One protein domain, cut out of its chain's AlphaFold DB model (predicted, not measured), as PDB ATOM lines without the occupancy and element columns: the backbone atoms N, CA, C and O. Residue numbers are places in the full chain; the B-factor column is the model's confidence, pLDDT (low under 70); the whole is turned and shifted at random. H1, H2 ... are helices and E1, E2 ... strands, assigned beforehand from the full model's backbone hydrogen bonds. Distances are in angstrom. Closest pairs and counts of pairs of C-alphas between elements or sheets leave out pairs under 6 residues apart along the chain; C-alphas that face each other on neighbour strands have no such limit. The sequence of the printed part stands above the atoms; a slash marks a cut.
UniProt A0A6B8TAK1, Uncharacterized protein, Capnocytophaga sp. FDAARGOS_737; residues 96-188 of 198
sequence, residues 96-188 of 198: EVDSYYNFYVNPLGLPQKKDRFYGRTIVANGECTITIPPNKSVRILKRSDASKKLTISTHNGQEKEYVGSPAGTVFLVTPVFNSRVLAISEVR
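This is residues 96 to 188 of the 198 residues of an uncharacterized protein of Capnocytophaga sp. FDAARGOS_737 (UniProt A0A6B8TAK1). Two four-stranded sheets stand partly face to face as a sandwich, E1 E3 E5 E6 and E2 E4 E7 E8, with their strands nearly in line, at 1 degree. The link from E1 to E2, with the tiny helix H1, lies off one end. The printed part has 93 residues, in the order E1 H1 E2 E3 E4 E5 E6 E7 E8; both sheets are mixed. The class is mostly strand, with under half of the residues in named elements. The whole is compact, radius of gyration of the C-alphas 12.7 A, spanning 35 by 29 by 24 A.

One strongly twisted sheet runs E2 (residues 121 to 124), E4 (138 to 142), E7 (169 to 175), E8 (182 to 187). E2 and E4 are parallel, N 122 to O 139 at 2.8 A; E4 and E7 are antiparallel, N 140 to O 171 at 2.9 A. E7 and E8 form a hairpin, N 172 to O 185 at 2.9 A. The other sheet runs E1 (100 to 102), E3 (128 to 132), E5 (150 to 154), E6 (159 to 162). E1 and E3 are parallel, N 101 to O 129 at 2.9 A, as are E3 and E5, N 130 to O 151 at 2.9 A. E5 and E6 form a hairpin, N 152 to O 160 at 2.9 A. The facing parts of the sheets are 10.3 A centre to centre. H1 (113 to 116) is not on either sheet and is too short for an O i to N i+4 pair; its one O i to N i+3 pair is within range.

E1 begins at C-alpha 100 (-16.403, 54.423, -10.256). E7 measures 19.7 A, E8 15.6 A and E5 13.5 A. E8 ends at C-alpha 187 (-15.576, 36.656, -22.469).

The farthest C-alphas, of Leu 108 and Arg 188, are 37.4 A apart. The printed part has no cut, and no link is long. Residues 104 to 119 and 178 to 179 have pLDDT under 70.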
ATOM      1  N   GLU A  96     -23.321  53.871 -18.539       86.81
ATOM      2  CA  GLU A  96     -21.968  54.332 -18.859       86.81
ATOM      3  C   GLU A  96     -21.213  54.680 -17.563       86.81
ATOM      4  O   GLU A  96     -21.742  55.364 -16.684       86.81
ATOM      5  N   VAL A  97     -19.991  54.163 -17.425       87.50
ATOM      6  CA  VAL A  97     -19.135  54.314 -16.242       87.50
ATOM      7  C   VAL A  97     -17.716  54.649 -16.682       87.50
ATOM      8  O   VAL A  97     -17.063  53.863 -17.373       87.50
ATOM      9  N   ASP A  98     -17.212  55.787 -16.208       87.62
ATOM     10  CA  ASP A  98     -15.873  56.261 -16.569       87.62
ATOM     11  C   ASP A  98     -14.807  55.912 -15.521       87.62
ATOM     12  O   ASP A  98     -13.659  55.669 -15.885       87.62
ATOM     13  N   SER A  99     -15.174  55.861 -14.232       87.69
ATOM     14  CA  SER A  99     -14.210  55.694 -13.130       87.69
ATOM     15  C   SER A  99     -14.715  54.854 -11.957       87.69
ATOM     16  O   SER A  99     -14.040  53.934 -11.508       87.69
ATOM     17  N   TYR A 100     -15.904  55.128 -11.432       88.06
ATOM     18  CA  TYR A 100     -16.403  54.423 -10.256       88.06
ATOM     19  C   TYR A 100     -17.906  54.226 -10.327       88.06
ATOM     20  O   TYR A 100     -18.652  55.151 -10.648       88.06
ATOM     21  N   TYR A 101     -18.352  53.019  -9.988       86.00
ATOM     22  CA  TYR A 101     -19.766  52.715  -9.854       86.00
ATOM     23  C   TYR A 101     -20.025  51.861  -8.621       86.00
ATOM     24  O   TYR A 101     -19.480  50.768  -8.471       86.00
ATOM     25  N   ASN A 102     -20.910  52.343  -7.754       82.56
ATOM     26  CA  ASN A 102     -21.287  51.650  -6.534       82.56
ATOM     27  C   ASN A 102     -22.806  51.546  -6.422       82.56
ATOM     28  O   ASN A 102     -23.492  52.559  -6.324       82.56
ATOM     29  N   PHE A 103     -23.307  50.310  -6.384       74.06
ATOM     30  CA  PHE A 103     -24.731  50.003  -6.224       74.06
ATOM     31  C   PHE A 103     -25.283  50.312  -4.814       74.06
ATOM     32  O   PHE A 103     -26.488  50.217  -4.598       74.06
ATOM     33  N   TYR A 104     -24.424  50.641  -3.842       64.44
ATOM     34  CA  TYR A 104     -24.789  50.886  -2.441       64.44
ATOM     35  C   TYR A 104     -24.895  52.365  -2.065       64.44
ATOM     36  O   TYR A 104     -25.435  52.681  -1.006       64.44
ATOM     37  N   VAL A 105     -24.380  53.281  -2.891       56.62
ATOM     38  CA  VAL A 105     -24.348  54.710  -2.558       56.62
ATOM     39  C   VAL A 105     -25.450  55.434  -3.318       56.62
ATOM     40  O   VAL A 105     -25.291  55.804  -4.478       56.62
ATOM     41  N   ASN A 106     -26.561  55.684  -2.626       48.69
ATOM     42  CA  ASN A 106     -27.496  56.736  -3.001       48.69
ATOM     43  C   ASN A 106     -27.364  57.889  -1.993       48.69
ATOM     44  O   ASN A 106     -27.408  57.611  -0.792       48.69
ATOM     45  N   PRO A 107     -27.278  59.164  -2.418       39.06
ATOM     46  CA  PRO A 107     -27.327  60.323  -1.519       39.06
ATOM     47  C   PRO A 107     -28.523  60.359  -0.547       39.06
ATOM     48  O   PRO A 107     -28.485  61.118   0.412       39.06
ATOM     49  N   LEU A 108     -29.565  59.545  -0.758       42.59
ATOM     50  CA  LEU A 108     -30.788  59.516   0.056       42.59
ATOM     51  C   LEU A 108     -31.011  58.207   0.842       42.59
ATOM     52  O   LEU A 108     -32.097  58.004   1.375       42.59
ATOM     53  N   GLY A 109     -30.041  57.283   0.893       40.41
ATOM     54  CA  GLY A 109     -30.176  56.022   1.652       40.41
ATOM     55  C   GLY A 109     -31.210  55.016   1.109       40.41
ATOM     56  O   GLY A 109     -31.395  53.947   1.682       40.41
ATOM     57  N   LEU A 110     -31.864  55.325  -0.012       39.25
ATOM     58  CA  LEU A 110     -32.739  54.418  -0.762       39.25
ATOM     59  C   LEU A 110     -31.954  53.790  -1.928       39.25
ATOM     60  O   LEU A 110     -31.065  54.439  -2.447       39.25
ATOM     61  N   PRO A 111     -32.247  52.588  -2.439       43.78
ATOM     62  CA  PRO A 111     -31.609  52.111  -3.674       43.78
ATOM     63  C   PRO A 111     -32.022  53.010  -4.854       43.78
ATOM     64  O   PRO A 111     -33.230  53.200  -5.040       43.78
ATOM     65  N   GLN A 112     -31.084  53.550  -5.654       45.94
ATOM     66  CA  GLN A 112     -31.446  54.331  -6.852       45.94
ATOM     67  C   GLN A 112     -32.244  53.443  -7.815       45.94
ATOM     68  O   GLN A 112     -31.908  52.273  -7.998       45.94
ATOM     69  N   LYS A 113     -33.288  53.972  -8.474       44.50
ATOM     70  CA  LYS A 113     -34.079  53.233  -9.486       44.50
ATOM     71  C   LYS A 113     -33.178  52.589 -10.554       44.50
ATOM     72  O   LYS A 113     -33.441  51.463 -10.974       44.50
ATOM     73  N   LYS A 114     -32.036  53.219 -10.883       45.50
ATOM     74  CA  LYS A 114     -31.018  52.644 -11.783       45.50
ATOM     75  C   LYS A 114     -30.342  51.362 -11.294       45.50
ATOM     76  O   LYS A 114     -29.975  50.509 -12.098       45.50
ATOM     77  N   ASP A 115     -30.282  51.175  -9.983       46.25
ATOM     78  CA  ASP A 115     -29.733  49.989  -9.335       46.25
ATOM     79  C   ASP A 115     -30.756  48.850  -9.223       46.25
ATOM     80  O   ASP A 115     -30.385  47.733  -8.855       46.25
ATOM     81  N   ARG A 116     -32.015  49.075  -9.627       51.19
ATOM     82  CA  ARG A 116     -33.078  48.054  -9.686       51.19
ATOM     83  C   ARG A 116     -33.284  47.457 -11.082       51.19
ATOM     84  O   ARG A 116     -34.034  46.496 -11.220       51.19
ATOM     85  N   PHE A 117     -32.606  47.973 -12.109       54.94
ATOM     86  CA  PHE A 117     -32.720  47.432 -13.464       54.94
ATOM     87  C   PHE A 117     -31.920  46.134 -13.599       54.94
ATOM     88  O   PHE A 117     -30.690  46.132 -13.714       54.94
ATOM     89  N   TYR A 118     -32.634  45.014 -13.549       56.75
ATOM     90  CA  TYR A 118     -32.101  43.707 -13.904       56.75
ATOM     91  C   TYR A 118     -31.817  43.672 -15.407       56.75
ATOM     92  O   TYR A 118     -32.656  44.052 -16.214       56.75
ATOM     93  N   GLY A 119     -30.622  43.221 -15.786       61.62
ATOM     94  CA  GLY A 119     -30.284  42.956 -17.185       61.62
ATOM     95  C   GLY A 119     -29.630  44.099 -17.966       61.62
ATOM     96  O   GLY A 119     -29.125  43.825 -19.052       61.62
ATOM     97  N   ARG A 120     -29.533  45.330 -17.447       76.62
ATOM     98  CA  ARG A 120     -28.783  46.399 -18.139       76.62
ATOM     99  C   ARG A 120     -27.290  46.079 -18.221       76.62
ATOM    100  O   ARG A 120     -26.711  45.514 -17.291       76.62
ATOM    101  N   THR A 121     -26.674  46.450 -19.341       84.50
ATOM    102  CA  THR A 121     -25.226  46.323 -19.534       84.50
ATOM    103  C   THR A 121     -24.535  47.564 -18.986       84.50
ATOM    104  O   THR A 121     -24.863  48.688 -19.365       84.50
ATOM    105  N   ILE A 122     -23.572  47.358 -18.097       88.88
ATOM    106  CA  ILE A 122     -22.675  48.405 -17.621       88.88
ATOM    107  C   ILE A 122     -21.558  48.544 -18.645       88.88
ATOM    108  O   ILE A 122     -20.972  47.544 -19.043       88.88
ATOM    109  N   VAL A 123     -21.264  49.756 -19.081       92.06
ATOM    110  CA  VAL A 123     -20.221  50.027 -20.061       92.06
ATOM    111  C   VAL A 123     -19.085  50.764 -19.375       92.06
ATOM    112  O   VAL A 123     -19.257  51.875 -18.889       92.06
ATOM    113  N   ALA A 124     -17.926  50.118 -19.317       93.50
ATOM    114  CA  ALA A 124     -16.706  50.649 -18.732       93.50
ATOM    115  C   ALA A 124     -15.873  51.355 -19.812       93.50
ATOM    116  O   ALA A 124     -15.224  50.694 -20.632       93.50
ATOM    117  N   ASN A 125     -15.896  52.690 -19.812       92.12
ATOM    118  CA  ASN A 125     -15.220  53.525 -20.815       92.12
ATOM    119  C   ASN A 125     -13.758  53.829 -20.470       92.12
ATOM    120  O   ASN A 125     -12.962  54.113 -21.363       92.12
ATOM    121  N   GLY A 126     -13.391  53.745 -19.191       90.94
ATOM    122  CA  GLY A 126     -12.061  54.082 -18.691       90.94
ATOM    123  C   GLY A 126     -11.441  52.995 -17.822       90.94
ATOM    124  O   GLY A 126     -11.764  51.807 -17.932       90.94
ATOM    125  N   GLU A 127     -10.518  53.424 -16.964       94.56
ATOM    126  CA  GLU A 127     -10.074  52.628 -15.823       94.56
ATOM    127  C   GLU A 127     -11.096  52.805 -14.709       94.56
ATOM    128  O   GLU A 127     -11.313  53.926 -14.251       94.56
ATOM    129  N   CYS A 128     -11.764  51.718 -14.320       92.12
ATOM    130  CA  CYS A 128     -12.889  51.834 -13.406       92.12
ATOM    131  C   CYS A 128     -13.007  50.713 -12.382       92.12
ATOM    132  O   CYS A 128     -12.589  49.577 -12.613       92.12
ATOM    133  N   THR A 129     -13.643  51.056 -11.263       93.94
ATOM    134  CA  THR A 129     -13.991  50.132 -10.185       93.94
ATOM    135  C   THR A 129     -15.505  50.038 -10.051       93.94
ATOM    136  O   THR A 129     -16.188  51.050  -9.886       93.94
ATOM    137  N   ILE A 130     -16.039  48.818 -10.101       92.00
ATOM    138  CA  ILE A 130     -17.476  48.547 -10.021       92.00
ATOM    139  C   ILE A 130     -17.749  47.632  -8.822       92.00
ATOM    140  O   ILE A 130     -17.328  46.474  -8.810       92.00
ATOM    141  N   THR A 131     -18.480  48.133  -7.824       89.62
ATOM    142  CA  THR A 131     -18.828  47.379  -6.605       89.62
ATOM    143  C   THR A 131     -20.149  46.637  -6.769       89.62
ATOM    144  O   THR A 131     -21.210  47.244  -6.668       89.62
ATOM    145  N   ILE A 132     -20.110  45.321  -6.970       86.00
ATOM    146  CA  ILE A 132     -21.281  44.482  -7.250       86.00
ATOM    147  C   ILE A 132     -21.947  43.967  -5.962       86.00
ATOM    148  O   ILE A 132     -21.255  43.511  -5.041       86.00
ATOM    149  N   PRO A 133     -23.293  43.996  -5.879       79.75
ATOM    150  CA  PRO A 133     -24.006  43.431  -4.747       79.75
ATOM    151  C   PRO A 133     -24.148  41.901  -4.794       79.75
ATOM    152  O   PRO A 133     -24.238  41.319  -5.874       79.75
ATOM    153  N   PRO A 134     -24.204  41.220  -3.630       75.81
ATOM    154  CA  PRO A 134     -24.151  39.758  -3.527       75.81
ATOM    155  C   PRO A 134     -25.415  39.052  -4.030       75.81
ATOM    156  O   PRO A 134     -25.446  37.833  -4.101       75.81
ATOM    157  N   ASN A 135     -26.474  39.791  -4.349       74.62
ATOM    158  CA  ASN A 135     -27.749  39.268  -4.836       74.62
ATOM    159  C   ASN A 135     -28.046  39.691  -6.282       74.62
ATOM    160  O   ASN A 135     -29.183  39.560  -6.730       74.62
ATOM    161  N   LYS A 136     -27.051  40.213  -7.015       76.25
ATOM    162  CA  LYS A 136     -27.266  40.769  -8.352       76.25
ATOM    163  C   LYS A 136     -26.312  40.191  -9.382       76.25
ATOM    164  O   LYS A 136     -25.100  40.198  -9.203       76.25
ATOM    165  N   SER A 137     -26.888  39.754 -10.496       83.50
ATOM    166  CA  SER A 137     -26.136  39.420 -11.704       83.50
ATOM    167  C   SER A 137     -26.027  40.646 -12.606       83.50
ATOM    168  O   SER A 137     -27.020  41.349 -12.810       83.50
ATOM    169  N   VAL A 138     -24.841  40.897 -13.160       86.19
ATOM    170  CA  VAL A 138     -24.594  42.021 -14.072       86.19
ATOM    171  C   VAL A 138     -23.777  41.597 -15.289       86.19
ATOM    172  O   VAL A 138     -23.019  40.626 -15.254       86.19
ATOM    173  N   ARG A 139     -23.923  42.368 -16.369       90.94
ATOM    174  CA  ARG A 139     -23.077  42.300 -17.563       90.94
ATOM    175  C   ARG A 139     -22.264  43.581 -17.636       90.94
ATOM    176  O   ARG A 139     -22.853  44.659 -17.579       90.94
ATOM    177  N   ILE A 140     -20.949  43.470 -17.761       93.44
ATOM    178  CA  ILE A 140     -20.053  44.620 -17.903       93.44
ATOM    179  C   ILE A 140     -19.351  44.506 -19.255       93.44
ATOM    180  O   ILE A 140     -18.608  43.558 -19.479       93.44
ATOM    181  N   LEU A 141     -19.584  45.453 -20.156       93.75
ATOM    182  CA  LEU A 141     -18.844  45.610 -21.401       93.75
ATOM    183  C   LEU A 141     -17.678  46.566 -21.164       93.75
ATOM    184  O   LEU A 141     -17.881  47.740 -20.863       93.75
ATOM    185  N   LYS A 142     -16.453  46.085 -21.336       93.88
ATOM    186  CA  LYS A 142     -15.261  46.928 -21.322       93.88
ATOM    187  C   LYS A 142     -15.052  47.530 -22.705       93.88
ATOM    188  O   LYS A 142     -14.739  46.810 -23.649       93.88
ATOM    189  N   ARG A 143     -15.228  48.843 -22.824       91.81
ATOM    190  CA  ARG A 143     -14.974  49.600 -24.060       91.81
ATOM    191  C   ARG A 143     -13.560  50.184 -24.083       91.81
ATOM    192  O   ARG A 143     -13.009  50.387 -25.156       91.81
ATOM    193  N   SER A 144     -12.959  50.398 -22.913       91.06
ATOM    194  CA  SER A 144     -11.575  50.859 -22.798       91.06
ATOM    195  C   SER A 144     -10.563  49.852 -23.357       91.06
ATOM    196  O   SER A 144     -10.773  48.637 -23.305       91.06
ATOM    197  N   ASP A 145      -9.431  50.357 -23.851       89.25
ATOM    198  CA  ASP A 145      -8.332  49.544 -24.380       89.25
ATOM    199  C   ASP A 145      -7.649  48.667 -23.309       89.25
ATOM    200  O   ASP A 145      -7.879  48.807 -22.105       89.25
ATOM    201  N   ALA A 146      -6.774  47.755 -23.739       90.00
ATOM    202  CA  ALA A 146      -6.097  46.799 -22.858       90.00
ATOM    203  C   ALA A 146      -5.187  47.436 -21.783       90.00
ATOM    204  O   ALA A 146      -4.854  46.758 -20.810       90.00
ATOM    205  N   SER A 147      -4.800  48.710 -21.926       90.56
ATOM    206  CA  SER A 147      -3.990  49.422 -20.930       90.56
ATOM    207  C   SER A 147      -4.802  49.830 -19.700       90.56
ATOM    208  O   SER A 147      -4.244  49.975 -18.614       90.56
ATOM    209  N   LYS A 148      -6.122  49.993 -19.851       92.75
ATOM    210  CA  LYS A 148      -7.021  50.394 -18.766       92.75
ATOM    211  C   LYS A 148      -7.505  49.185 -17.982       92.75
ATOM    212  O   LYS A 148      -8.046  48.230 -18.546       92.75
ATOM    213  N   LYS A 149      -7.340  49.256 -16.664       95.12
ATOM    214  CA  LYS A 149      -7.769  48.223 -15.722       95.12
ATOM    215  C   LYS A 149      -9.276  48.297 -15.454       95.12
ATOM    216  O   LYS A 149      -9.838  49.381 -15.319       95.12
ATOM    217  N   LEU A 150      -9.919  47.139 -15.331       96.56
ATOM    218  CA  LEU A 150     -11.248  47.014 -14.728       96.56
ATOM    219  C   LEU A 150     -11.111  46.319 -13.372       96.56
ATOM    220  O   LEU A 150     -10.572  45.215 -13.300       96.56
ATOM    221  N   THR A 151     -11.638  46.926 -12.315       96.56
ATOM    222  CA  THR A 151     -11.705  46.322 -10.984       96.56
ATOM    223  C   THR A 151     -13.155  45.996 -10.645       96.56
ATOM    224  O   THR A 151     -14.028  46.861 -10.664       96.56
ATOM    225  N   ILE A 152     -13.425  44.735 -10.314       94.62
ATOM    226  CA  ILE A 152     -14.729  44.290  -9.816       94.62
ATOM    227  C   ILE A 152     -14.582  44.052  -8.320       94.62
ATOM    228  O   ILE A 152     -13.769  43.224  -7.905       94.62
ATOM    229  N   SER A 153     -15.356  44.773  -7.514       91.75
ATOM    230  CA  SER A 153     -15.313  44.669  -6.058       91.75
ATOM    231  C   SER A 153     -16.643  44.224  -5.466       91.75
ATOM    232  O   SER A 153     -17.698  44.314  -6.088       91.75
ATOM    233  N   THR A 154     -16.593  43.707  -4.246       87.50
ATOM    234  CA  THR A 154     -17.764  43.411  -3.415       87.50
ATOM    235  C   THR A 154     -17.897  44.471  -2.325       87.50
ATOM    236  O   THR A 154     -16.923  45.128  -1.964       87.50
ATOM    237  N   HIS A 155     -19.081  44.587  -1.721       78.81
ATOM    238  CA  HIS A 155     -19.297  45.465  -0.560       78.81
ATOM    239  C   HIS A 155     -18.333  45.202   0.603       78.81
ATOM    240  O   HIS A 155     -17.992  46.105   1.356       78.81
ATOM    241  N   ASN A 156     -17.882  43.957   0.754       78.50
ATOM    242  CA  ASN A 156     -17.017  43.557   1.859       78.50
ATOM    243  C   ASN A 156     -15.527  43.808   1.556       78.50
ATOM    244  O   ASN A 156     -14.673  43.279   2.261       78.50
ATOM    245  N   GLY A 157     -15.213  44.557   0.492       79.44
ATOM    246  CA  GLY A 157     -13.848  44.940   0.132       79.44
ATOM    247  C   GLY A 157     -13.036  43.854  -0.577       79.44
ATOM    248  O   GLY A 157     -11.837  44.026  -0.757       79.44
ATOM    249  N   GLN A 158     -13.645  42.732  -0.983       88.25
ATOM    250  CA  GLN A 158     -12.961  41.786  -1.876       88.25
ATOM    251  C   GLN A 158     -12.954  42.340  -3.293       88.25
ATOM    252  O   GLN A 158     -14.016  42.712  -3.793       88.25
ATOM    253  N   GLU A 159     -11.790  42.335  -3.937       92.44
ATOM    254  CA  GLU A 159     -11.601  42.912  -5.266       92.44
ATOM    255  C   GLU A 159     -10.884  41.940  -6.198       92.44
ATOM    256  O   GLU A 159     -10.014  41.166  -5.790       92.44
ATOM    257  N   LYS A 160     -11.245  42.000  -7.479       93.94
ATOM    258  CA  LYS A 160     -10.536  41.327  -8.557       93.94
ATOM    259  C   LYS A 160     -10.235  42.326  -9.661       93.94
ATOM    260  O   LYS A 160     -11.137  42.946 -10.221       93.94
ATOM    261  N   GLU A 161      -8.953  42.435  -9.976       95.75
ATOM    262  CA  GLU A 161      -8.450  43.285 -11.046       95.75
ATOM    263  C   GLU A 161      -8.294  42.500 -12.350       95.75
ATOM    264  O   GLU A 161      -7.790  41.370 -12.363       95.75
ATOM    265  N   TYR A 162      -8.697  43.137 -13.445       94.38
ATOM    266  CA  TYR A 162      -8.570  42.653 -14.812       94.38
ATOM    267  C   TYR A 162      -7.728  43.645 -15.609       94.38
ATOM    268  O   TYR A 162      -8.188  44.719 -16.004       94.38
ATOM    269  N   VAL A 163      -6.464  43.273 -15.811       92.88
ATOM    270  CA  VAL A 163      -5.466  44.032 -16.572       92.88
ATOM    271  C   VAL A 163      -5.228  43.327 -17.906       92.88
ATOM    272  O   VAL A 163      -5.161  42.097 -17.959       92.88
ATOM    273  N   GLY A 164      -5.107  44.088 -18.997       89.62
ATOM    274  CA  GLY A 164      -4.834  43.531 -20.325       89.62
ATOM    275  C   GLY A 164      -6.056  42.965 -21.056       89.62
ATOM    276  O   GLY A 164      -5.902  42.389 -22.131       89.62
ATOM    277  N   SER A 165      -7.266  43.102 -20.507       91.06
ATOM    278  CA  SER A 165      -8.502  42.748 -21.217       91.06
ATOM    279  C   SER A 165      -8.762  43.771 -22.331       91.06
ATOM    280  O   SER A 165      -8.888  44.960 -22.021       91.06
ATOM    281  N   PRO A 166      -8.835  43.372 -23.612       91.50
ATOM    282  CA  PRO A 166      -9.015  44.313 -24.718       91.50
ATOM    283  C   PRO A 166     -10.407  44.962 -24.710       91.50
ATOM    284  O   PRO A 166     -11.328  44.493 -24.030       91.50
ATOM    285  N   ALA A 167     -10.565  46.022 -25.502       90.62
ATOM    286  CA  ALA A 167     -11.874  46.597 -25.794       90.62
ATOM    287  C   ALA A 167     -12.807  45.530 -26.400       90.62
ATOM    288  O   ALA A 167     -12.369  44.639 -27.127       90.62
ATOM    289  N   GLY A 168     -14.092  45.591 -26.055       89.44
ATOM    290  CA  GLY A 168     -15.091  44.593 -26.435       89.44
ATOM    291  C   GLY A 168     -15.186  43.389 -25.490       89.44
ATOM    292  O   GLY A 168     -16.055  42.543 -25.684       89.44
ATOM    293  N   THR A 169     -14.340  43.295 -24.457       93.69
ATOM    294  CA  THR A 169     -14.434  42.209 -23.463       93.69
ATOM    295  C   THR A 169     -15.718  42.338 -22.643       93.69
ATOM    296  O   THR A 169     -16.005  43.404 -22.097       93.69
ATOM    297  N   VAL A 170     -16.470  41.243 -22.511       94.25
ATOM    298  CA  VAL A 170     -17.681  41.181 -21.683       94.25
ATOM    299  C   VAL A 170     -17.409  40.365 -20.426       94.25
ATOM    300  O   VAL A 170     -16.994  39.212 -20.497       94.25
ATOM    301  N   PHE A 171     -17.698  40.945 -19.268       94.81
ATOM    302  CA  PHE A 171     -17.672  40.258 -17.984       94.81
ATOM    303  C   PHE A 171     -19.094  39.905 -17.568       94.81
ATOM    304  O   PHE A 171     -19.955  40.779 -17.427       94.81
ATOM    305  N   LEU A 172     -19.335  38.614 -17.364       93.00
ATOM    306  CA  LEU A 172     -20.564  38.106 -16.767       93.00
ATOM    307  C   LEU A 172     -20.288  37.877 -15.287       93.00
ATOM    308  O   LEU A 172     -19.488  37.012 -14.932       93.00
ATOM    309  N   VAL A 173     -20.924  38.675 -14.436       91.50
ATOM    310  CA  VAL A 173     -20.744  38.608 -12.987       91.50
ATOM    311  C   VAL A 173     -22.033  38.094 -12.376       91.50
ATOM    312  O   VAL A 173     -23.092  38.689 -12.572       91.50
ATOM    313  N   THR A 174     -21.951  36.996 -11.637       89.00
ATOM    314  CA  THR A 174     -23.106  36.377 -10.988       89.00
ATOM    315  C   THR A 174     -22.744  35.913  -9.581       89.00
ATOM    316  O   THR A 174     -21.642  35.399  -9.373       89.00
ATOM    317  N   PRO A 175     -23.620  36.091  -8.584       85.38
ATOM    318  CA  PRO A 175     -23.391  35.519  -7.271       85.38
ATOM    319  C   PRO A 175     -23.497  33.994  -7.330       85.38
ATOM    320  O   PRO A 175     -24.419  33.436  -7.928       85.38
ATOM    321  N   VAL A 176     -22.562  33.302  -6.681       83.00
ATOM    322  CA  VAL A 176     -22.656  31.847  -6.526       83.00
ATOM    323  C   VAL A 176     -23.664  31.548  -5.417       83.00
ATOM    324  O   VAL A 176     -23.544  32.077  -4.310       83.00
ATOM    325  N   PHE A 177     -24.662  30.711  -5.722       72.44
ATOM    326  CA  PHE A 177     -25.786  30.394  -4.837       72.44
ATOM    327  C   PHE A 177     -25.324  30.048  -3.410       72.44
ATOM    328  O   PHE A 177     -24.404  29.252  -3.227       72.44
ATOM    329  N   ASN A 178     -25.958  30.656  -2.402       64.19
ATOM    330  CA  ASN A 178     -25.628  30.510  -0.976       64.19
ATOM    331  C   ASN A 178     -24.180  30.854  -0.575       64.19
ATOM    332  O   ASN A 178     -23.752  30.525   0.531       64.19
ATOM    333  N   SER A 179     -23.429  31.556  -1.422       63.81
ATOM    334  CA  SER A 179     -22.098  32.062  -1.092       63.81
ATOM    335  C   SER A 179     -22.074  33.591  -1.144       63.81
ATOM    336  O   SER A 179     -22.838  34.220  -1.872       63.81
ATOM    337  N   ARG A 180     -21.158  34.212  -0.396       70.56
ATOM    338  CA  ARG A 180     -20.862  35.652  -0.510       70.56
ATOM    339  C   ARG A 180     -19.825  35.940  -1.607       70.56
ATOM    340  O   ARG A 180     -19.126  36.945  -1.531       70.56
ATOM    341  N   VAL A 181     -19.686  35.035  -2.578       82.50
ATOM    342  CA  VAL A 181     -18.653  35.056  -3.618       82.50
ATOM    343  C   VAL A 181     -19.296  35.324  -4.976       82.50
ATOM    344  O   VAL A 181     -20.392  34.845  -5.273       82.50
ATOM    345  N   LEU A 182     -18.593  36.086  -5.810       87.19
ATOM    346  CA  LEU A 182     -18.969  36.336  -7.195       87.19
ATOM    347  C   LEU A 182     -18.239  35.350  -8.110       87.19
ATOM    348  O   LEU A 182     -17.015  35.239  -8.060       87.19
ATOM    349  N   ALA A 183     -18.982  34.666  -8.973       89.88
ATOM    350  CA  ALA A 183     -18.424  34.035 -10.157       89.88
ATOM    351  C   ALA A 183     -18.319  35.089 -11.260       89.88
ATOM    352  O   ALA A 183     -19.288  35.791 -11.559       89.88
ATOM    353  N   ILE A 184     -17.132  35.200 -11.852       93.94
ATOM    354  CA  ILE A 184     -16.853  36.150 -12.925       93.94
ATOM    355  C   ILE A 184     -16.329  35.373 -14.126       93.94
ATOM    356  O   ILE A 184     -15.284  34.728 -14.046       93.94
ATOM    357  N   SER A 185     -17.049  35.446 -15.241       94.38
ATOM    358  CA  SER A 185     -16.594  34.928 -16.529       94.38
ATOM    359  C   SER A 185     -16.140  36.083 -17.410       94.38
ATOM    360  O   SER A 185     -16.901  37.020 -17.644       94.38
ATOM    361  N   GLU A 186     -14.907  36.006 -17.903       94.88
ATOM    362  CA  GLU A 186     -14.331  36.963 -18.846       94.88
ATOM    363  C   GLU A 186     -14.460  36.415 -20.273       94.88
ATOM    364  O   GLU A 186     -13.780  35.462 -20.652       94.88
ATOM    365  N   VAL A 187     -15.345  37.013 -21.067       93.19
ATOM    366  CA  VAL A 187     -15.576  36.656 -22.469       93.19
ATOM    367  C   VAL A 187     -14.818  37.645 -23.343       93.19
ATOM    368  O   VAL A 187     -15.259  38.775 -23.559       93.19
ATOM    369  N   ARG A 188     -13.643  37.222 -23.816       91.06
ATOM    370  CA  ARG A 188     -12.802  38.030 -24.704       91.06
ATOM    371  C   ARG A 188     -13.251  37.879 -26.158       91.06
ATOM    372  O   ARG A 188     -13.557  36.760 -26.574       91.06
TER     373      ARG A 188